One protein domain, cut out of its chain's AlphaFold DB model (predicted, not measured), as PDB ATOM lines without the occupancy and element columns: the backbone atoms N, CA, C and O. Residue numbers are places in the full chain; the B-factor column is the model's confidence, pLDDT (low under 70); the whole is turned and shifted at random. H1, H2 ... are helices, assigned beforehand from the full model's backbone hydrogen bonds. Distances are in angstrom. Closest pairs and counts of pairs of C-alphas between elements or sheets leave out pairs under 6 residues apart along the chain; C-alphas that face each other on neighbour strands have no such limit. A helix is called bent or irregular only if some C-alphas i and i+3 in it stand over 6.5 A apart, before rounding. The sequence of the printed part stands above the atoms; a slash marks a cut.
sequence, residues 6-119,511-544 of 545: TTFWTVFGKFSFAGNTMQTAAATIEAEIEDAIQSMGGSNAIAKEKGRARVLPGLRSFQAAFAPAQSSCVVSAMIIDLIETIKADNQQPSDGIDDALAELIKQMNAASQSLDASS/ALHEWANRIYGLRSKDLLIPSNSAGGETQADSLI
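Overview. This is residues 6 to 119 and 511 to 544 of the 545 residues of an uncharacterized protein of Acidobacteria bacterium (UniProt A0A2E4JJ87). Picture a long helical hairpin with a small head: H1 and H2 run side by side, and H3, H4 and H5 pack on them toward the end away from the turn. Residues 41 to 46, at the turn, stand free. The printed part has 148 residues with five named helices, H1 to H5 in chain order, and no named strand: all helix. It is loose, with a radius of gyration of the C-alphas of 20.5 A, and spans 66 by 34 by 25 A.

Arrangement. Start at H1, residues 6 to 39, assigned by its hydrogen bonds as one helix but bent, C-alphas 27 and 30 being 6.6 A apart; its arms are H1a, 6 to 27, and H1b, 30 to 39. H2, residues 45 to 89, is likewise one helix but bent, C-alphas 54 and 57 being 6.6 A apart, with arms H2a, 45 to 54, and H2b, 57 to 89. H1b and H2a form a hairpin, closest at the C-alphas of Ile 37 and Lys 48, 5.9 A. H1a and H2b touch, opposite ways at a shallow tilt of 6 degrees, closest at the C-alphas of Phe 15 and Val 74, 5.6 A. H3, residues 97 to 110, touches residues 79 to 87 of H2b, closest at C-alphas 83 and 100, 5.7 A. H4, residues 511 to 520, touches H2b, about perpendicular at 89 degrees, closest at C-alphas 75 and 519, 5.5 A. H5, residues 541 to 544, touches H1a, closest at C-alphas 13 and 544, 4.6 A. Each O i to N i+4 pair is within hydrogen-bond range in H1a, H1b, H2a, H3 and H4, and 24 of 29 in H2b; H5 is too short for one.

Along the chain. Find C-alpha 6 at (16.082, 5.040, -19.848); H1a runs 30.6 A from there. H2b runs 48.1 A, H3 19.8 A; H5 ends at C-alpha 544, (5.845, 11.608, -24.533).

Size, cuts and confidence. Residues 120 to 510 are cut out, with 12.1 A between C-alphas 119 and 511. The link H4 to H5 is long. Residue 41 alone has pLDDT under 70.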
ATOM      1  N   THR A   6      16.450   4.782 -18.450       96.88
ATOM      2  CA  THR A   6      16.082   5.040 -19.848       96.88
ATOM      3  C   THR A   6      14.980   4.094 -20.318       96.88
ATOM      4  O   THR A   6      14.011   4.540 -20.929       96.88
ATOM      5  N   THR A   7      15.089   2.795 -20.024       96.94
ATOM      6  CA  THR A   7      14.045   1.821 -20.379       96.94
ATOM      7  C   THR A   7      12.744   2.114 -19.639       96.94
ATOM      8  O   THR A   7      11.700   2.185 -20.287       96.94
ATOM      9  N   PHE A   8      12.807   2.326 -18.321       97.62
ATOM     10  CA  PHE A   8      11.638   2.641 -17.494       97.62
ATOM     11  C   PHE A   8      10.903   3.884 -18.016       97.62
ATOM     12  O   PHE A   8       9.727   3.810 -18.370       97.62
ATOM     13  N   TRP A   9      11.612   5.002 -18.191       97.75
ATOM     14  CA  TRP A   9      11.021   6.252 -18.670       97.75
ATOM     15  C   TRP A   9      10.572   6.193 -20.132       97.75
ATOM     16  O   TRP A   9       9.603   6.851 -20.497       97.75
ATOM     17  N   THR A  10      11.181   5.347 -20.969       97.56
ATOM     18  CA  THR A  10      10.681   5.087 -22.333       97.56
ATOM     19  C   THR A  10       9.339   4.352 -22.313       97.56
ATOM     20  O   THR A  10       8.450   4.665 -23.107       97.56
ATOM     21  N   VAL A  11       9.177   3.353 -21.440       97.25
ATOM     22  CA  VAL A  11       7.897   2.641 -21.277       97.25
ATOM     23  C   VAL A  11       6.850   3.593 -20.706       97.25
ATOM     24  O   VAL A  11       5.770   3.727 -21.286       97.25
ATOM     25  N   PHE A  12       7.204   4.321 -19.645       97.56
ATOM     26  CA  PHE A  12       6.365   5.351 -19.039       97.56
ATOM     27  C   PHE A  12       5.905   6.394 -20.070       97.56
ATOM     28  O   PHE A  12       4.716   6.715 -20.162       97.56
ATOM     29  N   GLY A  13       6.836   6.894 -20.886       97.62
ATOM     30  CA  GLY A  13       6.581   7.916 -21.896       97.62
ATOM     31  C   GLY A  13       5.574   7.463 -22.952       97.62
ATOM     32  O   GLY A  13       4.626   8.184 -23.253       97.62
ATOM     33  N   LYS A  14       5.679   6.213 -23.425       97.44
ATOM     34  CA  LYS A  14       4.731   5.632 -24.395       97.44
ATOM     35  C   LYS A  14       3.304   5.542 -23.859       97.44
ATOM     36  O   LYS A  14       2.357   5.849 -24.584       97.44
ATOM     37  N   PHE A  15       3.131   5.118 -22.609       97.50
ATOM     38  CA  PHE A  15       1.805   5.075 -21.987       97.50
ATOM     39  C   PHE A  15       1.252   6.483 -21.737       97.50
ATOM     40  O   PHE A  15       0.069   6.727 -21.976       97.50
ATOM     41  N   SER A  16       2.111   7.424 -21.341       97.00
ATOM     42  CA  SER A  16       1.743   8.835 -21.171       97.00
ATOM     43  C   SER A  16       1.313   9.475 -22.494       97.00
ATOM     44  O   SER A  16       0.271  10.123 -22.545       97.00
ATOM     45  N   PHE A  17       2.026   9.213 -23.595       96.81
ATOM     46  CA  PHE A  17       1.640   9.637 -24.946       96.81
ATOM     47  C   PHE A  17       0.275   9.071 -25.362       96.81
ATOM     48  O   PHE A  17      -0.569   9.799 -25.895       96.81
ATOM     49  N   ALA A  18       0.010   7.789 -25.081       96.25
ATOM     50  CA  ALA A  18      -1.301   7.190 -25.330       96.25
ATOM     51  C   ALA A  18      -2.404   7.896 -24.519       96.25
ATOM     52  O   ALA A  18      -3.458   8.226 -25.065       96.25
ATOM     53  N   GLY A  19      -2.138   8.200 -23.244       95.31
ATOM     54  CA  GLY A  19      -3.021   9.000 -22.398       95.31
ATOM     55  C   GLY A  19      -3.277  10.402 -22.963       95.31
ATOM     56  O   GLY A  19      -4.428  10.824 -23.047       95.31
ATOM     57  N   ASN A  20      -2.233  11.094 -23.418       94.75
ATOM     58  CA  ASN A  20      -2.340  12.429 -24.007       94.75
ATOM     59  C   ASN A  20      -3.145  12.419 -25.313       94.75
ATOM     60  O   ASN A  20      -3.987  13.283 -25.548       94.75
ATOM     61  N   THR A  21      -2.953  11.387 -26.137       95.12
ATOM     62  CA  THR A  21      -3.730  11.182 -27.366       95.12
ATOM     63  C   THR A  21      -5.218  11.006 -27.051       95.12
ATOM     64  O   THR A  21      -6.069  11.615 -27.699       95.12
ATOM     65  N   MET A  22      -5.547  10.214 -26.022       94.31
ATOM     66  CA  MET A  22      -6.928  10.032 -25.561       94.31
ATOM     67  C   MET A  22      -7.545  11.344 -25.055       94.31
ATOM     68  O   MET A  22      -8.684  11.653 -25.400       94.31
ATOM     69  N   GLN A  23      -6.798  12.126 -24.273       93.81
ATOM     70  CA  GLN A  23      -7.263  13.408 -23.734       93.81
ATOM     71  C   GLN A  23      -7.456  14.456 -24.830       93.81
ATOM     72  O   GLN A  23      -8.505  15.090 -24.888       93.81
ATOM     73  N   THR A  24      -6.503  14.567 -25.756       94.31
ATOM     74  CA  THR A  24      -6.606  15.464 -26.915       94.31
ATOM     75  C   THR A  24      -7.853  15.142 -27.734       94.31
ATOM     76  O   THR A  24      -8.639  16.037 -28.030       94.31
ATOM     77  N   ALA A  25      -8.104  13.859 -28.026       94.06
ATOM     78  CA  ALA A  25      -9.300  13.442 -28.756       94.06
ATOM     79  C   ALA A  25     -10.605  13.795 -28.017       94.06
ATOM     80  O   ALA A  25     -11.584  14.191 -28.650       94.06
ATOM     81  N   ALA A  26     -10.627  13.669 -26.687       93.44
ATOM     82  CA  ALA A  26     -11.778  14.036 -25.861       93.44
ATOM     83  C   ALA A  26     -12.016  15.558 -25.794       93.44
ATOM     84  O   ALA A  26     -13.172  15.983 -25.710       93.44
ATOM     85  N   ALA A  27     -10.951  16.359 -25.866       92.75
ATOM     86  CA  ALA A  27     -11.021  17.818 -25.864       92.75
ATOM     87  C   ALA A  27     -11.481  18.384 -27.218       92.75
ATOM     88  O   ALA A  27     -12.308  19.292 -27.273       92.75
ATOM     89  N   THR A  28     -10.988  17.837 -28.334       95.38
ATOM     90  CA  THR A  28     -11.271  18.392 -29.669       95.38
ATOM     91  C   THR A  28     -12.651  18.016 -30.202       95.38
ATOM     92  O   THR A  28     -13.239  18.773 -30.972       95.38
ATOM     93  N   ILE A  29     -13.202  16.866 -29.799       94.81
ATOM     94  CA  ILE A  29     -14.456  16.342 -30.364       94.81
ATOM     95  C   ILE A  29     -15.668  17.261 -30.136       94.81
ATOM     96  O   ILE A  29     -16.579  17.279 -30.962       94.81
ATOM     97  N   GLU A  30     -15.692  18.047 -29.056       94.12
ATOM     98  CA  GLU A  30     -16.783  18.997 -28.799       94.12
ATOM     99  C   GLU A  30     -16.795  20.141 -29.808       94.12
ATOM    100  O   GLU A  30     -17.848  20.455 -30.361       94.12
ATOM    101  N   ALA A  31     -15.625  20.713 -30.099       94.62
ATOM    102  CA  ALA A  31     -15.487  21.786 -31.075       94.62
ATOM    103  C   ALA A  31     -15.893  21.317 -32.483       94.62
ATOM    104  O   ALA A  31     -16.651  22.006 -33.160       94.62
ATOM    105  N   GLU A  32     -15.469  20.114 -32.881       96.06
ATOM    106  CA  GLU A  32     -15.836  19.498 -34.166       96.06
ATOM    107  C   GLU A  32     -17.351  19.256 -34.279       96.06
ATOM    108  O   GLU A  32     -17.974  19.523 -35.309       96.06
ATOM    109  N   ILE A  33     -17.982  18.782 -33.200       95.06
ATOM    110  CA  ILE A  33     -19.437  18.596 -33.151       95.06
ATOM    111  C   ILE A  33     -20.166  19.941 -33.215       95.06
ATOM    112  O   ILE A  33     -21.181  20.050 -33.904       95.06
ATOM    113  N   GLU A  34     -19.683  20.959 -32.507       94.31
ATOM    114  CA  GLU A  34     -20.279  22.294 -32.533       94.31
ATOM    115  C   GLU A  34     -20.151  22.960 -33.906       94.31
ATOM    116  O   GLU A  34     -21.125  23.556 -34.370       94.31
ATOM    117  N   ASP A  35     -19.021  22.811 -34.599       95.31
ATOM    118  CA  ASP A  35     -18.859  23.275 -35.983       95.31
ATOM    119  C   ASP A  35     -19.830  22.554 -36.932       95.31
ATOM    120  O   ASP A  35     -20.601  23.185 -37.669       95.31
ATOM    121  N   ALA A  36     -19.927  21.223 -36.814       94.50
ATOM    122  CA  ALA A  36     -20.897  20.434 -37.567       94.50
ATOM    123  C   ALA A  36     -22.342  20.891 -37.293       94.50
ATOM    124  O   ALA A  36     -23.133  21.037 -38.229       94.50
ATOM    125  N   ILE A  37     -22.697  21.190 -36.039       93.69
ATOM    126  CA  ILE A  37     -24.016  21.725 -35.674       93.69
ATOM    127  C   ILE A  37     -24.240  23.116 -36.279       93.69
ATOM    128  O   ILE A  37     -25.335  23.402 -36.774       93.69
ATOM    129  N   GLN A  38     -23.229  23.987 -36.263       93.25
ATOM    130  CA  GLN A  38     -23.310  25.331 -36.841       93.25
ATOM    131  C   GLN A  38     -23.548  25.301 -38.352       93.25
ATOM    132  O   GLN A  38     -24.251  26.187 -38.859       93.25
ATOM    133  N   SER A  39     -23.047  24.269 -39.037       92.12
ATOM    134  CA  SER A  39     -23.265  24.031 -40.469       92.12
ATOM    135  C   SER A  39     -24.695  23.574 -40.820       92.12
ATOM    136  O   SER A  39     -25.115  23.679 -41.976       92.12
ATOM    137  N   MET A  40     -25.496  23.118 -39.845       90.88
ATOM    138  CA  MET A  40     -26.854  22.625 -40.105       90.88
ATOM    139  C   MET A  40     -27.845  23.753 -40.445       90.88
ATOM    140  O   MET A  40     -28.070  24.676 -39.661       90.88
ATOM    141  N   GLY A  41     -28.541  23.618 -41.583       65.94
ATOM    142  CA  GLY A  41     -29.834  24.274 -41.842       65.94
ATOM    143  C   GLY A  41     -29.832  25.796 -42.055       65.94
ATOM    144  O   GLY A  41     -30.890  26.417 -41.939       65.94
ATOM    145  N   GLY A  42     -28.690  26.419 -42.357       77.62
ATOM    146  CA  GLY A  42     -28.604  27.871 -42.570       77.62
ATOM    147  C   GLY A  42     -28.770  28.686 -41.274       77.62
ATOM    148  O   GLY A  42     -28.227  28.329 -40.230       77.62
ATOM    149  N   SER A  43     -29.511  29.802 -41.314       78.50
ATOM    150  CA  SER A  43     -29.759  30.692 -40.158       78.50
ATOM    151  C   SER A  43     -30.856  30.196 -39.198       78.50
ATOM    152  O   SER A  43     -31.287  30.935 -38.313       78.50
ATOM    153  N   ASN A  44     -31.325  28.950 -39.337       90.38
ATOM    154  CA  ASN A  44     -32.392  28.405 -38.499       90.38
ATOM    155  C   ASN A  44     -31.888  28.044 -37.090       90.38
ATOM    156  O   ASN A  44     -31.472  26.914 -36.826       90.38
ATOM    157  N   ALA A  45     -31.971  29.007 -36.172       90.31
ATOM    158  CA  ALA A  45     -31.563  28.856 -34.776       90.31
ATOM    159  C   ALA A  45     -32.224  27.657 -34.064       90.31
ATOM    160  O   ALA A  45     -31.562  26.959 -33.300       90.31
ATOM    161  N   ILE A  46     -33.490  27.350 -34.378       90.38
ATOM    162  CA  ILE A  46     -34.243  26.256 -33.738       90.38
ATOM    163  C   ILE A  46     -33.649  24.888 -34.102       90.38
ATOM    164  O   ILE A  46     -33.608  23.980 -33.270       90.38
ATOM    165  N   ALA A  47     -33.191  24.713 -35.345       90.56
ATOM    166  CA  ALA A  47     -32.552  23.468 -35.769       90.56
ATOM    167  C   ALA A  47     -31.213  23.251 -35.045       90.56
ATOM    168  O   ALA A  47     -30.941  22.140 -34.589       90.56
ATOM    169  N   LYS A  48     -30.424  24.322 -34.878       93.31
ATOM    170  CA  LYS A  48     -29.143  24.292 -34.155       93.31
ATOM    171  C   LYS A  48     -29.339  23.957 -32.678       93.31
ATOM    172  O   LYS A  48     -28.688  23.049 -32.170       93.31
ATOM    173  N   GLU A  49     -30.298  24.602 -32.017       92.94
ATOM    174  CA  GLU A  49     -30.629  24.341 -30.609       92.94
ATOM    175  C   GLU A  49     -31.078  22.888 -30.380       92.94
ATOM    176  O   GLU A  49     -30.573  22.207 -29.487       92.94
ATOM    177  N   LYS A  50     -31.965  22.362 -31.237       93.94
ATOM    178  CA  LYS A  50     -32.391  20.953 -31.169       93.94
ATOM    179  C   LYS A  50     -31.245  19.978 -31.443       93.94
ATOM    180  O   LYS A  50     -31.228  18.899 -30.855       93.94
ATOM    181  N   GLY A  51     -30.316  20.341 -32.327       92.25
ATOM    182  CA  GLY A  51     -29.085  19.591 -32.575       92.25
ATOM    183  C   GLY A  51     -28.228  19.490 -31.316       92.25
ATOM    184  O   GLY A  51     -27.944  18.382 -30.863       92.25
ATOM    185  N   ARG A  52     -27.922  20.634 -30.690       94.88
ATOM    186  CA  ARG A  52     -27.173  20.699 -29.420       94.88
ATOM    187  C   ARG A  52     -27.817  19.855 -28.331       94.88
ATOM    188  O   ARG A  52     -27.157  19.001 -27.745       94.88
ATOM    189  N   ALA A  53     -29.121  20.028 -28.116       94.81
ATOM    190  CA  ALA A  53     -29.864  19.303 -27.088       94.81
ATOM    191  C   ALA A  53     -29.827  17.773 -27.270       94.81
ATOM    192  O   ALA A  53     -29.968  17.039 -26.294       94.81
ATOM    193  N   ARG A  54     -29.641  17.279 -28.502       95.75
ATOM    194  CA  ARG A  54     -29.560  15.842 -28.801       95.75
ATOM    195  C   ARG A  54     -28.142  15.285 -28.738       95.75
ATOM    196  O   ARG A  54     -27.975  14.167 -28.263       95.75
ATOM    197  N   VAL A  55     -27.148  16.018 -29.235       95.69
ATOM    198  CA  VAL A  55     -25.781  15.492 -29.394       95.69
ATOM    199  C   VAL A  55     -24.949  15.663 -28.122       95.69
ATOM    200  O   VAL A  55     -24.269  14.721 -27.711       95.69
ATOM    201  N   LEU A  56     -25.048  16.814 -27.448       93.62
ATOM    202  CA  LEU A  56     -24.200  17.133 -26.294       93.62
ATOM    203  C   LEU A  56     -24.319  16.136 -25.125       93.62
ATOM    204  O   LEU A  56     -23.287  15.796 -24.550       93.62
ATOM    205  N   PRO A  57     -25.501  15.592 -24.760       95.81
ATOM    206  CA  PRO A  57     -25.576  14.580 -23.701       95.81
ATOM    207  C   PRO A  57     -24.802  13.292 -24.030       95.81
ATOM    208  O   PRO A  57     -24.152  12.717 -23.153       95.81
ATOM    209  N   GLY A  58     -24.844  12.851 -25.293       95.44
ATOM    210  CA  GLY A  58     -24.101  11.679 -25.762       95.44
ATOM    211  C   GLY A  58     -22.595  11.924 -25.752       95.44
ATOM    212  O   GLY A  58     -21.843  11.096 -25.245       95.44
ATOM    213  N   LEU A  59     -22.172  13.101 -26.218       94.06
ATOM    214  CA  LEU A  59     -20.779  13.538 -26.160       94.06
ATOM    215  C   LEU A  59     -20.249  13.595 -24.723       94.06
ATOM    216  O   LEU A  59     -19.194  13.042 -24.441       94.06
ATOM    217  N   ARG A  60     -21.002  14.193 -23.795       92.75
ATOM    218  CA  ARG A  60     -20.617  14.260 -22.376       92.75
ATOM    219  C   ARG A  60     -20.516  12.879 -21.742       92.75
ATOM    220  O   ARG A  60     -19.622  12.638 -20.942       92.75
ATOM    221  N   SER A  61     -21.404  11.958 -22.122       93.62
ATOM    222  CA  SER A  61     -21.331  10.560 -21.678       93.62
ATOM    223  C   SER A  61     -20.073   9.868 -22.215       93.62
ATOM    224  O   SER A  61     -19.418   9.129 -21.484       93.62
ATOM    225  N   PHE A  62     -19.708  10.143 -23.469       91.56
ATOM    226  CA  PHE A  62     -18.471   9.657 -24.081       91.56
ATOM    227  C   PHE A  62     -17.228  10.240 -23.392       91.56
ATOM    228  O   PHE A  62     -16.372   9.477 -22.955       91.56
ATOM    229  N   GLN A  63     -17.166  11.559 -23.194       92.69
ATOM    230  CA  GLN A  63     -16.100  12.245 -22.453       92.69
ATOM    231  C   GLN A  63     -15.956  11.709 -21.018       92.69
ATOM    232  O   GLN A  63     -14.844  11.444 -20.565       92.69
ATOM    233  N   ALA A  64     -17.066  11.463 -20.316       90.38
ATOM    234  CA  ALA A  64     -17.050  10.875 -18.975       90.38
ATOM    235  C   ALA A  64     -16.491   9.440 -18.951       90.38
ATOM    236  O   ALA A  64     -15.909   9.023 -17.949       90.38
ATOM    237  N   ALA A  65     -16.625   8.690 -20.048       92.94
ATOM    238  CA  ALA A  65     -16.086   7.339 -20.179       92.94
ATOM    239  C   ALA A  65     -14.571   7.298 -20.471       92.94
ATOM    240  O   ALA A  65     -13.965   6.233 -20.336       92.94
ATOM    241  N   PHE A  66     -13.924   8.423 -20.810       91.44
ATOM    242  CA  PHE A  66     -12.470   8.443 -21.022       91.44
ATOM    243  C   PHE A  66     -11.680   8.213 -19.745       91.44
ATOM    244  O   PHE A  66     -10.737   7.431 -19.765       91.44
ATOM    245  N   ALA A  67     -12.064   8.849 -18.639       92.00
ATOM    246  CA  ALA A  67     -11.346   8.709 -17.375       92.00
ATOM    247  C   ALA A  67     -11.214   7.237 -16.916       92.00
ATOM    248  O   ALA A  67     -10.093   6.813 -16.628       92.00
ATOM    249  N   PRO A  68     -12.284   6.408 -16.893       94.38
ATOM    250  CA  PRO A  68     -12.136   4.993 -16.555       94.38
ATOM    251  C   PRO A  68     -11.339   4.205 -17.605       94.38
ATOM    252  O   PRO A  68     -10.546   3.350 -17.221       94.38
ATOM    253  N   ALA A  69     -11.480   4.507 -18.903       93.62
ATOM    254  CA  ALA A  69     -10.694   3.846 -19.952       93.62
ATOM    255  C   ALA A  69      -9.189   4.145 -19.821       93.62
ATOM    256  O   ALA A  69      -8.352   3.246 -19.905       93.62
ATOM    257  N   GLN A  70      -8.840   5.402 -19.557       94.62
ATOM    258  CA  GLN A  70      -7.474   5.838 -19.294       94.62
ATOM    259  C   GLN A  70      -6.933   5.202 -18.008       94.62
ATOM    260  O   GLN A  70      -5.800   4.725 -17.981       94.62
ATOM    261  N   SER A  71      -7.755   5.112 -16.962       95.50
ATOM    262  CA  SER A  71      -7.388   4.424 -15.721       95.50
ATOM    263  C   SER A  71      -7.042   2.941 -15.948       95.50
ATOM    264  O   SER A  71      -6.015   2.452 -15.468       95.50
ATOM    265  N   SER A  72      -7.841   2.223 -16.747       94.38
ATOM    266  CA  SER A  72      -7.585   0.808 -17.043       94.38
ATOM    267  C   SER A  72      -6.389   0.581 -17.968       94.38
ATOM    268  O   SER A  72      -5.635  -0.365 -17.764       94.38
ATOM    269  N   CYS A  73      -6.214   1.424 -18.990       93.81
ATOM    270  CA  CYS A  73      -5.244   1.173 -20.062       93.81
ATOM    271  C   CYS A  73      -3.874   1.813 -19.816       93.81
ATOM    272  O   CYS A  73      -2.876   1.316 -20.330       93.81
ATOM    273  N   VAL A  74      -3.829   2.919 -19.070       95.44
ATOM    274  CA  VAL A  74      -2.616   3.719 -18.849       95.44
ATOM    275  C   VAL A  74      -2.196   3.613 -17.389       95.44
ATOM    276  O   VAL A  74      -1.151   3.043 -17.088       95.44
ATOM    277  N   VAL A  75      -3.045   4.075 -16.465       95.56
ATOM    278  CA  VAL A  75      -2.686   4.197 -15.039       95.56
ATOM    279  C   VAL A  75      -2.338   2.838 -14.431       95.56
ATOM    280  O   VAL A  75      -1.258   2.674 -13.871       95.56
ATOM    281  N   SER A  76      -3.214   1.842 -14.588       96.31
ATOM    282  CA  SER A  76      -2.994   0.500 -14.025       96.31
ATOM    283  C   SER A  76      -1.704  -0.145 -14.540       96.31
ATOM    284  O   SER A  76      -0.946  -0.716 -13.758       96.31
ATOM    285  N   ALA A  77      -1.427  -0.026 -15.842       96.25
ATOM    286  CA  ALA A  77      -0.235  -0.606 -16.455       96.25
ATOM    287  C   ALA A  77       1.052   0.042 -15.924       96.25
ATOM    288  O   ALA A  77       2.006  -0.661 -15.606       96.25
ATOM    289  N   MET A  78       1.058   1.365 -15.766       97.38
ATOM    290  CA  MET A  78       2.225   2.119 -15.299       97.38
ATOM    291  C   MET A  78       2.494   1.954 -13.802       97.38
ATOM    292  O   MET A  78       3.645   2.027 -13.377       97.38
ATOM    293  N   ILE A  79       1.453   1.728 -12.995       97.62
ATOM    294  CA  ILE A  79       1.611   1.371 -11.580       97.62
ATOM    295  C   ILE A  79       2.235  -0.023 -11.455       97.62
ATOM    296  O   ILE A  79       3.170  -0.199 -10.678       97.62
ATOM    297  N   ILE A  80       1.753  -0.999 -12.234       97.25
ATOM    298  CA  ILE A  80       2.316  -2.357 -12.243       97.25
ATOM    299  C   ILE A  80       3.774  -2.330 -12.712       97.25
ATOM    300  O   ILE A  80       4.625  -2.924 -12.057       97.25
ATOM    301  N   ASP A  81       4.075  -1.612 -13.799       97.50
ATOM    302  CA  ASP A  81       5.440  -1.493 -14.327       97.50
ATOM    303  C   ASP A  81       6.403  -0.885 -13.298       97.50
ATOM    304  O   ASP A  81       7.491  -1.421 -13.090       97.50
ATOM    305  N   LEU A  82       5.982   0.170 -12.587       97.69
ATOM    306  CA  LEU A  82       6.751   0.751 -11.485       97.69
ATOM    307  C   LEU A  82       7.026  -0.281 -10.387       97.69
ATOM    308  O   LEU A  82       8.184  -0.505 -10.039       97.69
ATOM    309  N   ILE A  83       5.983  -0.913  -9.844       97.88
ATOM    310  CA  ILE A  83       6.118  -1.841  -8.711       97.88
ATOM    311  C   ILE A  83       7.021  -3.020  -9.085       97.88
ATOM    312  O   ILE A  83       7.959  -3.327  -8.351       97.88
ATOM    313  N   GLU A  84       6.787  -3.650 -10.237       97.69
ATOM    314  CA  GLU A  84       7.569  -4.807 -10.680       97.69
ATOM    315  C   GLU A  84       9.019  -4.429 -11.015       97.69
ATOM    316  O   GLU A  84       9.939  -5.168 -10.660       97.69
ATOM    317  N   THR A  85       9.252  -3.258 -11.621       97.12
ATOM    318  CA  THR A  85      10.611  -2.767 -11.913       97.12
ATOM    319  C   THR A  85      11.398  -2.520 -10.630       97.12
ATOM    320  O   THR A  85      12.536  -2.983 -10.514       97.12
ATOM    321  N   ILE A  86      10.801  -1.840  -9.643       97.69
ATOM    322  CA  ILE A  86      11.457  -1.588  -8.353       97.69
ATOM    323  C   ILE A  86      11.703  -2.899  -7.613       97.69
ATOM    324  O   ILE A  86      12.816  -3.138  -7.155       97.69
ATOM    325  N   LYS A  87      10.703  -3.780  -7.544       96.62
ATOM    326  CA  LYS A  87      10.800  -5.073  -6.858       96.62
ATOM    327  C   LYS A  87      11.884  -5.973  -7.445       96.62
ATOM    328  O   LYS A  87      12.562  -6.675  -6.695       96.62
ATOM    329  N   ALA A  88      12.051  -5.959  -8.768       96.31
ATOM    330  CA  ALA A  88      13.092  -6.721  -9.449       96.31
ATOM    331  C   ALA A  88      14.509  -6.196  -9.155       96.31
ATOM    332  O   ALA A  88      15.461  -6.982  -9.142       96.31
ATOM    333  N   ASP A  89      14.672  -4.891  -8.917       96.94
ATOM    334  CA  ASP A  89      15.960  -4.321  -8.514       96.94
ATOM    335  C   ASP A  89      16.235  -4.484  -7.012       96.94
ATOM    336  O   ASP A  89      17.291  -5.011  -6.642       96.94
ATOM    337  N   ASN A  90      15.293  -4.043  -6.178       96.12
ATOM    338  CA  ASN A  90      15.394  -3.988  -4.728       96.12
ATOM    339  C   ASN A  90      14.063  -4.403  -4.076       96.12
ATOM    340  O   ASN A  90      13.048  -3.711  -4.193       96.12
ATOM    341  N   GLN A  91      14.071  -5.527  -3.356       94.81
ATOM    342  CA  GLN A  91      12.878  -6.064  -2.706       94.81
ATOM    343  C   GLN A  91      12.373  -5.103  -1.617       94.81
ATOM    344  O   GLN A  91      13.036  -4.898  -0.601       94.81
ATOM    345  N   GLN A  92      11.184  -4.539  -1.832       94.94
ATOM    346  CA  GLN A  92      10.547  -3.611  -0.897       94.94
ATOM    347  C   GLN A  92       9.850  -4.348   0.263       94.94
ATOM    348  O   GLN A  92       9.511  -5.530   0.130       94.94
ATOM    349  N   PRO A  93       9.605  -3.670   1.403       92.88
ATOM    350  CA  PRO A  93       8.833  -4.231   2.515       92.88
ATOM    351  C   PRO A  93       7.388  -4.576   2.134       92.88
ATOM    352  O   PRO A  93       6.808  -5.502   2.707       92.88
ATOM    353  N   SER A  94       6.816  -3.847   1.172       95.56
ATOM    354  CA  SER A  94       5.501  -4.109   0.598       95.56
ATOM    355  C   SER A  94       5.507  -3.919  -0.921       95.56
ATOM    356  O   SER A  94       6.330  -3.188  -1.463       95.56
ATOM    357  N   ASP A  95       4.546  -4.541  -1.607       95.06
ATOM    358  CA  ASP A  95       4.273  -4.294  -3.033       95.06
ATOM    359  C   ASP A  95       3.392  -3.031  -3.225       95.06
ATOM    360  O   ASP A  95       2.594  -2.939  -4.157       95.06
ATOM    361  N   GLY A  96       3.467  -2.078  -2.289       96.75
ATOM    362  CA  GLY A  96       2.721  -0.826  -2.317       96.75
ATOM    363  C   GLY A  96       3.375   0.218  -3.221       96.75
ATOM    364  O   GLY A  96       4.597   0.317  -3.312       96.75
ATOM    365  N   ILE A  97       2.545   1.045  -3.861       97.12
ATOM    366  CA  ILE A  97       3.026   2.122  -4.734       97.12
ATOM    367  C   ILE A  97       3.885   3.151  -3.979       97.12
ATOM    368  O   ILE A  97       4.841   3.669  -4.545       97.12
ATOM    369  N   ASP A  98       3.586   3.411  -2.706       96.81
ATOM    370  CA  ASP A  98       4.293   4.416  -1.905       96.81
ATOM    371  C   ASP A  98       5.752   4.012  -1.642       96.81
ATOM    372  O   ASP A  98       6.661   4.814  -1.864       96.81
ATOM    373  N   ASP A  99       5.986   2.749  -1.264       96.88
ATOM    374  CA  ASP A  99       7.334   2.200  -1.069       96.88
ATOM    375  C   ASP A  99       8.116   2.189  -2.393       96.88
ATOM    376  O   ASP A  99       9.284   2.582  -2.440       96.88
ATOM    377  N   ALA A 100       7.454   1.808  -3.493       97.38
ATOM    378  CA  ALA A 100       8.066   1.803  -4.817       97.38
ATOM    379  C   ALA A 100       8.466   3.215  -5.285       97.38
ATOM    380  O   ALA A 100       9.563   3.399  -5.812       97.38
ATOM    381  N   LEU A 101       7.620   4.228  -5.066       97.88
ATOM    382  CA  LEU A 101       7.924   5.626  -5.399       97.88
ATOM    383  C   LEU A 101       9.069   6.186  -4.555       97.88
ATOM    384  O   LEU A 101       9.954   6.855  -5.091       97.88
ATOM    385  N   ALA A 102       9.070   5.916  -3.248       96.81
ATOM    386  CA  ALA A 102      10.133   6.365  -2.356       96.81
ATOM    387  C   ALA A 102      11.493   5.785  -2.776       96.81
ATOM    388  O   ALA A 102      12.490   6.513  -2.842       96.81
ATOM    389  N   GLU A 103      11.533   4.495  -3.122       97.44
ATOM    390  CA  GLU A 103      12.746   3.857  -3.631       97.44
ATOM    391  C   GLU A 103      13.131   4.377  -5.025       97.44
ATOM    392  O   GLU A 103      14.309   4.662  -5.241       97.44
ATOM    393  N   LEU A 104      12.175   4.588  -5.944       97.81
ATOM    394  CA  LEU A 104      12.446   5.193  -7.257       97.81
ATOM    395  C   LEU A 104      13.152   6.546  -7.101       97.81
ATOM    396  O   LEU A 104      14.211   6.759  -7.689       97.81
ATOM    397  N   ILE A 105      12.600   7.444  -6.279       97.75
ATOM    398  CA  ILE A 105      13.155   8.786  -6.033       97.75
ATOM    399  C   ILE A 105      14.558   8.687  -5.432       97.75
ATOM    400  O   ILE A 105      15.480   9.389  -5.854       97.75
ATOM    401  N   LYS A 106      14.751   7.800  -4.454       97.06
ATOM    402  CA  LYS A 106      16.056   7.563  -3.828       97.06
ATOM    403  C   LYS A 106      17.088   7.078  -4.847       97.06
ATOM    404  O   LYS A 106      18.212   7.583  -4.850       97.06
ATOM    405  N   GLN A 107      16.728   6.139  -5.721       97.69
ATOM    406  CA  GLN A 107      17.643   5.635  -6.744       97.69
ATOM    407  C   GLN A 107      17.906   6.650  -7.855       97.69
ATOM    408  O   GLN A 107      19.045   6.759  -8.302       97.69
ATOM    409  N   MET A 108      16.902   7.431  -8.265       98.00
ATOM    410  CA  MET A 108      17.094   8.532  -9.213       98.00
ATOM    411  C   MET A 108      18.081   9.560  -8.665       98.00
ATOM    412  O   MET A 108      19.037   9.898  -9.355       98.00
ATOM    413  N   ASN A 109      17.932   9.973  -7.403       96.50
ATOM    414  CA  ASN A 109      18.891  10.863  -6.744       96.50
ATOM    415  C   ASN A 109      20.308  10.265  -6.717       96.50
ATOM    416  O   ASN A 109      21.273  10.939  -7.073       96.50
ATOM    417  N   ALA A 110      20.440   8.987  -6.344       96.88
ATOM    418  CA  ALA A 110      21.732   8.296  -6.295       96.88
ATOM    419  C   ALA A 110      22.403   8.164  -7.676       96.88
ATOM    420  O   ALA A 110      23.629   8.199  -7.768       96.88
ATOM    421  N   ALA A 111      21.612   8.028  -8.742       97.19
ATOM    422  CA  ALA A 111      22.079   7.943 -10.123       97.19
ATOM    423  C   ALA A 111      22.083   9.301 -10.855       97.19
ATOM    424  O   ALA A 111      22.262   9.326 -12.077       97.19
ATOM    425  N   SER A 112      21.852  10.403 -10.127       96.94
ATOM    426  CA  SER A 112      21.725  11.768 -10.659       96.94
ATOM    427  C   SER A 112      20.792  11.855 -11.872       96.94
ATOM    428  O   SER A 112      21.099  12.521 -12.855       96.94
ATOM    429  N   GLN A 113      19.679  11.124 -11.822       97.88
ATOM    430  CA  GLN A 113      18.630  11.177 -12.832       97.88
ATOM    431  C   GLN A 113      17.616  12.252 -12.482       97.88
ATOM    432  O   GLN A 113      17.289  12.414 -11.307       97.88
ATOM    433  N   SER A 114      17.073  12.920 -13.493       97.81
ATOM    434  CA  SER A 114      16.052  13.942 -13.310       97.81
ATOM    435  C   SER A 114      15.094  14.043 -14.495       97.81
ATOM    436  O   SER A 114      15.432  13.660 -15.618       97.81
ATOM    437  N   LEU A 115      13.903  14.569 -14.220       97.69
ATOM    438  CA  LEU A 115      12.929  15.024 -15.215       97.69
ATOM    439  C   LEU A 115      13.076  16.532 -15.457       97.69
ATOM    440  O   LEU A 115      13.797  17.205 -14.718       97.69
ATOM    441  N   ASP A 116      12.396  17.056 -16.473       97.06
ATOM    442  CA  ASP A 116      12.280  18.504 -16.648       97.06
ATOM    443  C   ASP A 116      11.396  19.104 -15.533       97.06
ATOM    444  O   ASP A 116      10.428  18.484 -15.075       97.06
ATOM    445  N   ALA A 117      11.786  20.277 -15.038       97.19
ATOM    446  CA  ALA A 117      11.178  20.956 -13.905       97.19
ATOM    447  C   ALA A 117      10.151  21.991 -14.363       97.19
ATOM    448  O   ALA A 117      10.411  22.779 -15.269       97.19
ATOM    449  N   SER A 118       9.013  22.065 -13.674       97.25
ATOM    450  CA  SER A 118       8.061  23.168 -13.878       97.25
ATOM    451  C   SER A 118       8.382  24.371 -12.983       97.25
ATOM    452  O   SER A 118       8.850  24.213 -11.854       97.25
ATOM    453  N   SER A 119       8.092  25.586 -13.449       97.31
ATOM    454  CA  SER A 119       8.379  26.840 -12.740       97.31
ATOM    455  C   SER A 119       7.094  27.574 -12.325       97.31
ATOM    456  O   SER A 119       6.617  28.463 -13.042       97.31
ATOM    457  N   ALA A 511       6.603  17.794 -18.699       95.69
ATOM    458  CA  ALA A 511       5.445  17.012 -19.112       95.69
ATOM    459  C   ALA A 511       5.486  15.556 -18.609       95.69
ATOM    460  O   ALA A 511       4.456  15.022 -18.180       95.69
ATOM    461  N   LEU A 512       6.657  14.902 -18.581       96.56
ATOM    462  CA  LEU A 512       6.816  13.593 -17.925       96.56
ATOM    463  C   LEU A 512       6.511  13.676 -16.430       96.56
ATOM    464  O   LEU A 512       5.832  12.803 -15.883       96.56
ATOM    465  N   HIS A 513       6.998  14.730 -15.774       96.50
ATOM    466  CA  HIS A 513       6.810  14.930 -14.341       96.50
ATOM    467  C   HIS A 513       5.333  15.143 -14.003       96.50
ATOM    468  O   HIS A 513       4.794  14.544 -13.066       96.50
ATOM    469  N   GLU A 514       4.646  15.922 -14.827       96.38
ATOM    470  CA  GLU A 514       3.214  16.136 -14.739       96.38
ATOM    471  C   GLU A 514       2.430  14.825 -14.875       96.38
ATOM    472  O   GLU A 514       1.563  14.534 -14.047       96.38
ATOM    473  N   TRP A 515       2.740  13.999 -15.876       97.12
ATOM    474  CA  TRP A 515       2.109  12.687 -16.028       97.12
ATOM    475  C   TRP A 515       2.393  11.772 -14.840       97.12
ATOM    476  O   TRP A 515       1.482  11.085 -14.367       97.12
ATOM    477  N   ALA A 516       3.612  11.800 -14.300       97.75
ATOM    478  CA  ALA A 516       3.958  11.028 -13.112       97.75
ATOM    479  C   ALA A 516       3.095  11.457 -11.922       97.75
ATOM    480  O   ALA A 516       2.555  10.607 -11.215       97.75
ATOM    481  N   ASN A 517       2.853  12.759 -11.757       97.25
ATOM    482  CA  ASN A 517       1.901  13.252 -10.768       97.25
ATOM    483  C   ASN A 517       0.472  12.762 -11.041       97.25
ATOM    484  O   ASN A 517      -0.181  12.272 -10.119       97.25
ATOM    485  N   ARG A 518      -0.001  12.820 -12.295       95.94
ATOM    486  CA  ARG A 518      -1.355  12.367 -12.666       95.94
ATOM    487  C   ARG A 518      -1.608  10.900 -12.314       95.94
ATOM    488  O   ARG A 518      -2.687  10.557 -11.837       95.94
ATOM    489  N   ILE A 519      -0.625  10.041 -12.567       96.75
ATOM    490  CA  ILE A 519      -0.756   8.584 -12.434       96.75
ATOM    491  C   ILE A 519      -0.475   8.130 -11.005       96.75
ATOM    492  O   ILE A 519      -1.212   7.311 -10.459       96.75
ATOM    493  N   TYR A 520       0.583   8.660 -10.393       97.44
ATOM    494  CA  TYR A 520       1.060   8.206  -9.089       97.44
ATOM    495  C   TYR A 520       0.487   9.019  -7.922       97.44
ATOM    496  O   TYR A 520       0.583   8.604  -6.764       97.44
ATOM    497  N   GLY A 521      -0.150  10.160  -8.200       96.62
ATOM    498  CA  GLY A 521      -0.661  11.068  -7.177       96.62
ATOM    499  C   GLY A 521       0.469  11.592  -6.297       96.62
ATOM    500  O   GLY A 521       0.386  11.482  -5.075       96.62
ATOM    501  N   LEU A 522       1.543  12.094  -6.916       97.44
ATOM    502  CA  LEU A 522       2.731  12.596  -6.213       97.44
ATOM    503  C   LEU A 522       2.370  13.754  -5.274       97.44
ATOM    504  O   LEU A 522       2.781  13.768  -4.115       97.44
ATOM    505  N   ARG A 523       1.504  14.659  -5.748       95.81
ATOM    506  CA  ARG A 523       0.968  15.803  -5.002       95.81
ATOM    507  C   ARG A 523       0.332  15.395  -3.669       95.81
ATOM    508  O   ARG A 523       0.585  16.031  -2.658       95.81
ATOM    509  N   SER A 524      -0.474  14.329  -3.647       96.12
ATOM    510  CA  SER A 524      -1.165  13.882  -2.425       96.12
ATOM    511  C   SER A 524      -0.285  13.120  -1.442       96.12
ATOM    512  O   SER A 524      -0.710  12.872  -0.317       96.12
ATOM    513  N   LYS A 525       0.927  12.758  -1.861       96.12
ATOM    514  CA  LYS A 525       1.929  12.067  -1.044       96.12
ATOM    515  C   LYS A 525       3.041  12.999  -0.583       96.12
ATOM    516  O   LYS A 525       3.968  12.532   0.068       96.12
ATOM    517  N   ASP A 526       2.968  14.279  -0.956       95.38
ATOM    518  CA  ASP A 526       4.052  15.241  -0.786       95.38
ATOM    519  C   ASP A 526       5.387  14.668  -1.311       95.38
ATOM    520  O   ASP A 526       6.414  14.622  -0.631       95.38
ATOM    521  N   LEU A 527       5.365  14.150  -2.544       96.56
ATOM    522  CA  LEU A 527       6.543  13.627  -3.236       96.56
ATOM    523  C   LEU A 527       6.843  14.450  -4.491       96.56
ATOM    524  O   LEU A 527       5.944  14.926  -5.186       96.56
ATOM    525  N   LEU A 528       8.131  14.571  -4.804       97.31
ATOM    526  CA  LEU A 528       8.630  15.190  -6.025       97.31
ATOM    527  C   LEU A 528       9.687  14.266  -6.621       97.31
ATOM    528  O   LEU A 528      10.598  13.827  -5.911       97.31
ATOM    529  N   ILE A 529       9.541  13.940  -7.903       97.88
ATOM    530  CA  ILE A 529      10.591  13.216  -8.619       97.88
ATOM    531  C   ILE A 529      11.744  14.197  -8.831       97.88
ATOM    532  O   ILE A 529      11.475  15.371  -9.086       97.88
ATOM    533  N   PRO A 530      13.015  13.766  -8.707       97.81
ATOM    534  CA  PRO A 530      14.133  14.657  -8.966       97.81
ATOM    535  C   PRO A 530      13.979  15.317 -10.334       97.81
ATOM    536  O   PRO A 530      13.694  14.648 -11.330       97.81
ATOM    537  N   SER A 531      14.150  16.627 -10.368       97.19
ATOM    538  CA  SER A 531      13.907  17.463 -11.534       97.19
ATOM    539  C   SER A 531      15.075  18.430 -11.728       97.19
ATOM    540  O   SER A 531      15.868  18.672 -10.813       97.19
ATOM    541  N   ASN A 532      15.232  18.938 -12.943       95.50
ATOM    542  CA  ASN A 532      16.213  19.960 -13.280       95.50
ATOM    543  C   ASN A 532      15.583  20.951 -14.261       95.50
ATOM    544  O   ASN A 532      14.648  20.597 -14.966       95.50
ATOM    545  N   SER A 533      16.089  22.181 -14.317       88.88
ATOM    546  CA  SER A 533      15.600  23.170 -15.280       88.88
ATOM    547  C   SER A 533      15.726  22.662 -16.720       88.88
ATOM    548  O   SER A 533      16.743  22.040 -17.042       88.88
ATOM    549  N   ALA A 534      14.762  23.024 -17.567       78.56
ATOM    550  CA  ALA A 534      14.687  22.636 -18.973       78.56
ATOM    551  C   ALA A 534      16.029  22.676 -19.715       78.56
ATOM    552  O   ALA A 534      16.748  23.682 -19.721       78.56
ATOM    553  N   GLY A 535      16.356  21.556 -20.360       82.69
ATOM    554  CA  GLY A 535      17.616  21.298 -21.055       82.69
ATOM    555  C   GLY A 535      18.719  20.709 -20.170       82.69
ATOM    556  O   GLY A 535      19.797  20.394 -20.678       82.69
ATOM    557  N   GLY A 536      18.482  20.577 -18.863       90.88
ATOM    558  CA  GLY A 536      19.387  19.950 -17.896       90.88
ATOM    559  C   GLY A 536      18.914  18.585 -17.393       90.88
ATOM    560  O   GLY A 536      19.618  17.952 -16.602       90.88
ATOM    561  N   GLU A 537      17.728  18.142 -17.797       95.81
ATOM    562  CA  GLU A 537      17.153  16.860 -17.418       95.81
ATOM    563  C   GLU A 537      17.876  15.673 -18.059       95.81
ATOM    564  O   GLU A 537      18.433  15.760 -19.156       95.81
ATOM    565  N   THR A 538      17.868  14.524 -17.380       97.06
ATOM    566  CA  THR A 538      18.441  13.291 -17.945       97.06
ATOM    567  C   THR A 538      17.412  12.457 -18.699       97.06
ATOM    568  O   THR A 538      17.788  11.592 -19.492       97.06
ATOM    569  N   GLN A 539      16.125  12.700 -18.452       97.12
ATOM    570  CA  GLN A 539      15.001  12.036 -19.104       97.12
ATOM    571  C   GLN A 539      14.140  13.101 -19.780       97.12
ATOM    572  O   GLN A 539      13.372  13.800 -19.125       97.12
ATOM    573  N   ALA A 540      14.317  13.231 -21.093       95.06
ATOM    574  CA  ALA A 540      13.704  14.292 -21.879       95.06
ATOM    575  C   ALA A 540      12.205  14.062 -22.112       95.06
ATOM    576  O   ALA A 540      11.764  12.943 -22.398       95.06
ATOM    577  N   ASP A 541      11.442  15.150 -22.151       95.25
ATOM    578  CA  ASP A 541      10.004  15.116 -22.433       95.25
ATOM    579  C   ASP A 541       9.657  14.663 -23.857       95.25
ATOM    580  O   ASP A 541       8.531  14.254 -24.124       95.25
ATOM    581  N   SER A 542      10.631  14.588 -24.770       94.56
ATOM    582  CA  SER A 542      10.434  13.962 -26.089       94.56
ATOM    583  C   SER A 542      10.008  12.485 -26.022       94.56
ATOM    584  O   SER A 542       9.638  11.897 -27.033       94.56
ATOM    585  N   LEU A 543      10.073  11.848 -24.846       92.88
ATOM    586  CA  LEU A 543       9.562  10.491 -24.634       92.88
ATOM    587  C   LEU A 543       8.024  10.407 -24.645       92.88
ATOM    588  O   LEU A 543       7.494   9.302 -24.778       92.88
ATOM    589  N   ILE A 544       7.317  11.535 -24.507       91.31
ATOM    590  CA  ILE A 544       5.845  11.608 -24.533       91.31
ATOM    591  C   ILE A 544       5.281  12.235 -25.813       91.31
ATOM    592  O   ILE A 544       4.094  12.563 -25.831       91.31
TER     593      ILE A 544